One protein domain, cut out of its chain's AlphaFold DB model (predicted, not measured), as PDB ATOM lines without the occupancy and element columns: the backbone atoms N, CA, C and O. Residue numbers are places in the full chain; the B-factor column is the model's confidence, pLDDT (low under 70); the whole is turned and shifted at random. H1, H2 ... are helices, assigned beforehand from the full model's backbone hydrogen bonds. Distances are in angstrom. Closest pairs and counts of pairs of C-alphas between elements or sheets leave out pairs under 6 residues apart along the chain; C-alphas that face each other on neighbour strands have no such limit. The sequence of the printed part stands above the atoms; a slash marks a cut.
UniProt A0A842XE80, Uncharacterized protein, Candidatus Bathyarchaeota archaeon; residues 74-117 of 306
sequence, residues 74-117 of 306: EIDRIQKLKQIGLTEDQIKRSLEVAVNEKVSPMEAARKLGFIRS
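Overview. This is residues 74 to 117 of the 306 residues of an uncharacterized protein of Candidatus Bathyarchaeota archaeon (UniProt A0A842XE80). Three helices pack crosswise in a small cluster: H2, the longest, is the post, H3 packs about perpendicular on it, and H1 slants past it at a steep tilt, so that the three centres make a triangle. Residues 112 to 117, in no named helix, follow H3 to the end of the printed part. The 44 printed residues hold three named helices, H1, H2 and H3 in that order, and no named strand; the class is all helix. The whole is compact, with a radius of gyration of the C-alphas of 9.1 A and spans of 24 by 23 by 15 A.

Arrangement. Look first at H2, residues 88 to 101. H3, residues 105 to 111, touches it, about perpendicular at 89 degrees; their closest C-alphas, those of Ala 98 and Pro 105, are 5.1 A apart. H1, residues 74 to 83, only just touches H2, with 3 pairs of C-alphas within 8 A and with residue 91 alone of H2; the closest are Leu 81 and Ile 91, 6.6 A. These two run opposite ways at a steep tilt of 52 degrees. H1 and H3 also only just touch, with 3 pairs of C-alphas within 8 A, the closest being Arg 77 and Pro 105 at 7.1 A; they run the same way at a steep tilt of 50 degrees. The helix packing is mostly crossed, with no touching pair at a shallow tilt. In H1, H2 and H3 every O i to N i+4 pair is within hydrogen-bond range.

Along the chain. Find C-alpha 88 at (-26.000, 36.186, 325.276); from there H2 runs 19.9 A to C-alpha 101 at (-18.763, 36.779, 343.764). H1 begins at C-alpha 74, (-13.379, 40.287, 328.911), and is 14.5 A long. H3 ends at C-alpha 111, (-23.390, 27.599, 339.725), after 9.8 A.

Size, cuts and confidence. The two C-alphas farthest apart are those of Ile 75 and Ser 117, 24.7 A. The printed part has no cut, and the links H1 to H2 and H2 to H3 are tight. The mean pLDDT of the printed part is 77.8; look at residue 74 and residues 116 to 117 for values under 70.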
ATOM      1  N   GLU A  74     -11.920  40.454 328.909       69.19
ATOM      2  CA  GLU A  74     -13.379  40.287 328.911       69.19
ATOM      3  C   GLU A  74     -13.872  39.660 327.604       69.19
ATOM      4  O   GLU A  74     -14.757  38.805 327.627       69.19
ATOM      5  N   ILE A  75     -13.256  40.022 326.475       74.44
ATOM      6  CA  ILE A  75     -13.557  39.432 325.164       74.44
ATOM      7  C   ILE A  75     -13.205  37.936 325.150       74.44
ATOM      8  O   ILE A  75     -14.039  37.124 324.747       74.44
ATOM      9  N   ASP A  76     -12.027  37.556 325.657       79.00
ATOM     10  CA  ASP A  76     -11.596  36.149 325.716       79.00
ATOM     11  C   ASP A  76     -12.504  35.304 326.635       79.00
ATOM     12  O   ASP A  76     -12.875  34.172 326.317       79.00
ATOM     13  N   ARG A  77     -12.963  35.883 327.755       77.19
ATOM     14  CA  ARG A  77     -13.928  35.242 328.668       77.19
ATOM     15  C   ARG A  77     -15.298  35.038 328.011       77.19
ATOM     16  O   ARG A  77     -15.884  33.967 328.158       77.19
ATOM     17  N   ILE A  78     -15.799  36.028 327.267       77.94
ATOM     18  CA  ILE A  78     -17.063  35.921 326.515       77.94
ATOM     19  C   ILE A  78     -16.955  34.843 325.433       77.94
ATOM     20  O   ILE A  78     -17.882  34.053 325.259       77.94
ATOM     21  N   GLN A  79     -15.826  34.782 324.724       79.75
ATOM     22  CA  GLN A  79     -15.626  33.830 323.636       79.75
ATOM     23  C   GLN A  79     -15.589  32.380 324.142       79.75
ATOM     24  O   GLN A  79     -16.253  31.523 323.557       79.75
ATOM     25  N   LYS A  80     -14.933  32.118 325.281       79.94
ATOM     26  CA  LYS A  80     -14.947  30.796 325.937       79.94
ATOM     27  C   LYS A  80     -16.350  30.362 326.368       79.94
ATOM     28  O   LYS A  80     -16.695  29.196 326.211       79.94
ATOM     29  N   LEU A  81     -17.180  31.286 326.863       76.31
ATOM     30  CA  LEU A  81     -18.573  30.984 327.223       76.31
ATOM     31  C   LEU A  81     -19.479  30.785 325.990       76.31
ATOM     32  O   LEU A  81     -20.389  29.960 326.031       76.31
ATOM     33  N   LYS A  82     -19.217  31.480 324.873       81.00
ATOM     34  CA  LYS A  82     -19.920  31.232 323.600       81.00
ATOM     35  C   LYS A  82     -19.587  29.852 323.022       81.00
ATOM     36  O   LYS A  82     -20.491  29.170 322.556       81.00
ATOM     37  N   GLN A  83     -18.329  29.410 323.105       75.81
ATOM     38  CA  GLN A  83     -17.896  28.098 322.594       75.81
ATOM     39  C   GLN A  83     -18.590  26.910 323.276       75.81
ATOM     40  O   GLN A  83     -18.810  25.879 322.649       75.81
ATOM     41  N   ILE A  84     -18.979  27.051 324.543       71.31
ATOM     42  CA  ILE A  84     -19.730  26.014 325.267       71.31
ATOM     43  C   ILE A  84     -21.253  26.094 325.036       71.31
ATOM     44  O   ILE A  84     -21.980  25.208 325.485       71.31
ATOM     45  N   GLY A  85     -21.724  27.090 324.272       71.25
ATOM     46  CA  GLY A  85     -23.107  27.205 323.801       71.25
ATOM     47  C   GLY A  85     -24.033  28.062 324.669       71.25
ATOM     48  O   GLY A  85     -25.249  27.936 324.543       71.25
ATOM     49  N   LEU A  86     -23.504  28.919 325.553       75.31
ATOM     50  CA  LEU A  86     -24.346  29.828 326.340       75.31
ATOM     51  C   LEU A  86     -24.908  30.960 325.467       75.31
ATOM     52  O   LEU A  86     -24.197  31.563 324.658       75.31
ATOM     53  N   THR A  87     -26.177  31.303 325.683       81.19
ATOM     54  CA  THR A  87     -26.830  32.444 325.027       81.19
ATOM     55  C   THR A  87     -26.323  33.774 325.585       81.19
ATOM     56  O   THR A  87     -25.785  33.844 326.693       81.19
ATOM     57  N   GLU A  88     -26.511  34.874 324.850       77.06
ATOM     58  CA  GLU A  88     -26.000  36.186 325.276       77.06
ATOM     59  C   GLU A  88     -26.544  36.641 326.639       77.06
ATOM     60  O   GLU A  88     -25.824  37.284 327.405       77.06
ATOM     61  N   ASP A  89     -27.776  36.264 326.983       79.12
ATOM     62  CA  ASP A  89     -28.371  36.582 328.282       79.12
ATOM     63  C   ASP A  89     -27.810  35.712 329.415       79.12
ATOM     64  O   ASP A  89     -27.640  36.197 330.535       79.12
ATOM     65  N   GLN A  90     -27.463  34.453 329.134       81.06
ATOM     66  CA  GLN A  90     -26.786  33.569 330.091       81.06
ATOM     67  C   GLN A  90     -25.350  34.027 330.349       81.06
ATOM     68  O   GLN A  90     -24.895  34.013 331.494       81.06
ATOM     69  N   ILE A  91     -24.651  34.494 329.311       82.50
ATOM     70  CA  ILE A  91     -23.301  35.058 329.427       82.50
ATOM     71  C   ILE A  91     -23.329  36.324 330.280       82.50
ATOM     72  O   ILE A  91     -22.525  36.446 331.200       82.50
ATOM     73  N   LYS A  92     -24.276  37.241 330.033       82.31
ATOM     74  CA  LYS A  92     -24.419  38.464 330.839       82.31
ATOM     75  C   LYS A  92     -24.647  38.149 332.315       82.31
ATOM     76  O   LYS A  92     -23.929  38.690 333.149       82.31
ATOM     77  N   ARG A  93     -25.565  37.227 332.632       81.62
ATOM     78  CA  ARG A  93     -25.814  36.796 334.020       81.62
ATOM     79  C   ARG A  93     -24.595  36.121 334.648       81.62
ATOM     80  O   ARG A  93     -24.276  36.386 335.800       81.62
ATOM     81  N   SER A  94     -23.882  35.290 333.888       83.06
ATOM     82  CA  SER A  94     -22.672  34.609 334.375       83.06
ATOM     83  C   SER A  94     -21.536  35.595 334.657       83.06
ATOM     84  O   SER A  94     -20.818  35.435 335.638       83.06
ATOM     85  N   LEU A  95     -21.384  36.636 333.832       82.88
ATOM     86  CA  LEU A  95     -20.404  37.702 334.049       82.88
ATOM     87  C   LEU A  95     -20.770  38.585 335.245       82.88
ATOM     88  O   LEU A  95     -19.892  38.942 336.021       82.88
ATOM     89  N   GLU A  96     -22.051  38.903 335.425       82.81
ATOM     90  CA  GLU A  96     -22.536  39.696 336.559       82.81
ATOM     91  C   GLU A  96     -22.316  38.970 337.896       82.81
ATOM     92  O   GLU A  96     -21.776  39.548 338.840       82.81
ATOM     93  N   VAL A  97     -22.626  37.670 337.951       83.50
ATOM     94  CA  VAL A  97     -22.348  36.823 339.122       83.50
ATOM     95  C   VAL A  97     -20.844  36.665 339.353       83.50
ATOM     96  O   VAL A  97     -20.391  36.760 340.490       83.50
ATOM     97  N   ALA A  98     -20.044  36.498 338.296       84.19
ATOM     98  CA  ALA A  98     -18.588  36.403 338.407       84.19
ATOM     99  C   ALA A  98     -17.949  37.668 339.002       84.19
ATOM    100  O   ALA A  98     -17.033  37.570 339.816       84.19
ATOM    101  N   VAL A  99     -18.447  38.852 338.628       83.38
ATOM    102  CA  VAL A  99     -17.981  40.134 339.181       83.38
ATOM    103  C   VAL A  99     -18.392  40.282 340.645       83.38
ATOM    104  O   VAL A  99     -17.561  40.663 341.469       83.38
ATOM    105  N   ASN A 100     -19.638  39.943 340.984       79.50
ATOM    106  CA  ASN A 100     -20.158  40.084 342.346       79.50
ATOM    107  C   ASN A 100     -19.524  39.089 343.331       79.50
ATOM    108  O   ASN A 100     -19.211  39.457 344.460       79.50
ATOM    109  N   GLU A 101     -19.299  37.845 342.907       83.88
ATOM    110  CA  GLU A 101     -18.763  36.779 343.764       83.88
ATOM    111  C   GLU A 101     -17.242  36.599 343.647       83.88
ATOM    112  O   GLU A 101     -16.673  35.750 344.331       83.88
ATOM    113  N   LYS A 102     -16.561  37.377 342.790       81.38
ATOM    114  CA  LYS A 102     -15.125  37.230 342.474       81.38
ATOM    115  C   LYS A 102     -14.727  35.802 342.056       81.38
ATOM    116  O   LYS A 102     -13.611  35.363 342.323       81.38
ATOM    117  N   VAL A 103     -15.625  35.084 341.382       80.88
ATOM    118  CA  VAL A 103     -15.376  33.743 340.823       80.88
ATOM    119  C   VAL A 103     -15.144  33.813 339.317       80.88
ATOM    120  O   VAL A 103     -15.444  34.818 338.669       80.88
ATOM    121  N   SER A 104     -14.616  32.745 338.716       81.94
ATOM    122  CA  SER A 104     -14.463  32.717 337.258       81.94
ATOM    123  C   SER A 104     -15.837  32.692 336.555       81.94
ATOM    124  O   SER A 104     -16.770  32.062 337.057       81.94
ATOM    125  N   PRO A 105     -15.988  33.294 335.359       79.44
ATOM    126  CA  PRO A 105     -17.246  33.237 334.601       79.44
ATOM    127  C   PRO A 105     -17.720  31.812 334.283       79.44
ATOM    128  O   PRO A 105     -18.918  31.558 334.190       79.44
ATOM    129  N   MET A 106     -16.781  30.871 334.159       75.50
ATOM    130  CA  MET A 106     -17.054  29.440 333.996       75.50
ATOM    131  C   MET A 106     -17.666  28.818 335.252       75.50
ATOM    132  O   MET A 106     -18.588  28.010 335.170       75.50
ATOM    133  N   GLU A 107     -17.172  29.198 336.423       76.94
ATOM    134  CA  GLU A 107     -17.674  28.713 337.705       76.94
ATOM    135  C   GLU A 107     -19.030  29.339 338.051       76.94
ATOM    136  O   GLU A 107     -19.933  28.633 338.497       76.94
ATOM    137  N   ALA A 108     -19.225  30.620 337.722       79.06
ATOM    138  CA  ALA A 108     -20.528  31.277 337.779       79.06
ATOM    139  C   ALA A 108     -21.555  30.591 336.858       79.06
ATOM    140  O   ALA A 108     -22.669  30.299 337.285       79.06
ATOM    141  N   ALA A 109     -21.172  30.249 335.622       76.38
ATOM    142  CA  ALA A 109     -22.038  29.525 334.690       76.38
ATOM    143  C   ALA A 109     -22.410  28.113 335.187       76.38
ATOM    144  O   ALA A 109     -23.540  27.666 334.986       76.38
ATOM    145  N   ARG A 110     -21.488  27.419 335.875       78.38
ATOM    146  CA  ARG A 110     -21.771  26.132 336.537       78.38
ATOM    147  C   ARG A 110     -22.722  26.293 337.721       78.38
ATOM    148  O   ARG A 110     -23.687  25.540 337.808       78.38
ATOM    149  N   LYS A 111     -22.499  27.287 338.590       79.00
ATOM    150  CA  LYS A 111     -23.390  27.599 339.725       79.00
ATOM    151  C   LYS A 111     -24.808  27.950 339.274       79.00
ATOM    152  O   LYS A 111     -25.769  27.540 339.912       79.00
ATOM    153  N   LEU A 112     -24.939  28.656 338.151       79.06
ATOM    154  CA  LEU A 112     -26.228  29.008 337.547       79.06
ATOM    155  C   LEU A 112     -26.893  27.838 336.794       79.06
ATOM    156  O   LEU A 112     -27.974  28.010 336.235       79.06
ATOM    157  N   GLY A 113     -26.269  26.654 336.764       74.56
ATOM    158  CA  GLY A 113     -26.822  25.450 336.141       74.56
ATOM    159  C   GLY A 113     -26.813  25.461 334.610       74.56
ATOM    160  O   GLY A 113     -27.449  24.604 333.998       74.56
ATOM    161  N   PHE A 114     -26.097  26.398 333.977       79.19
ATOM    162  CA  PHE A 114     -26.019  26.508 332.513       79.19
ATOM    163  C   PHE A 114     -25.133  25.438 331.871       79.19
ATOM    164  O   PHE A 114     -25.212  25.211 330.669       79.19
ATOM    165  N   ILE A 115     -24.295  24.771 332.666       72.69
ATOM    166  CA  ILE A 115     -23.395  23.714 332.215       72.69
ATOM    167  C   ILE A 115     -23.723  22.458 333.024       72.69
ATOM    168  O   ILE A 115     -23.344  22.357 334.191       72.69
ATOM    169  N   ARG A 116     -24.434  21.500 332.418       60.91
ATOM    170  CA  ARG A 116     -24.646  20.165 332.995       60.91
ATOM    171  C   ARG A 116     -23.484  19.254 332.596       60.91
ATOM    172  O   ARG A 116     -23.141  19.150 331.422       60.91
ATOM    173  N   SER A 117     -22.861  18.597 333.570       52.50
ATOM    174  CA  SER A 117     -21.818  17.597 333.332       52.50
ATOM    175  C   SER A 117     -22.431  16.356 332.668       52.50
ATOM    176  O   SER A 117     -22.986  15.517 333.374       52.50
TER     177      SER A 117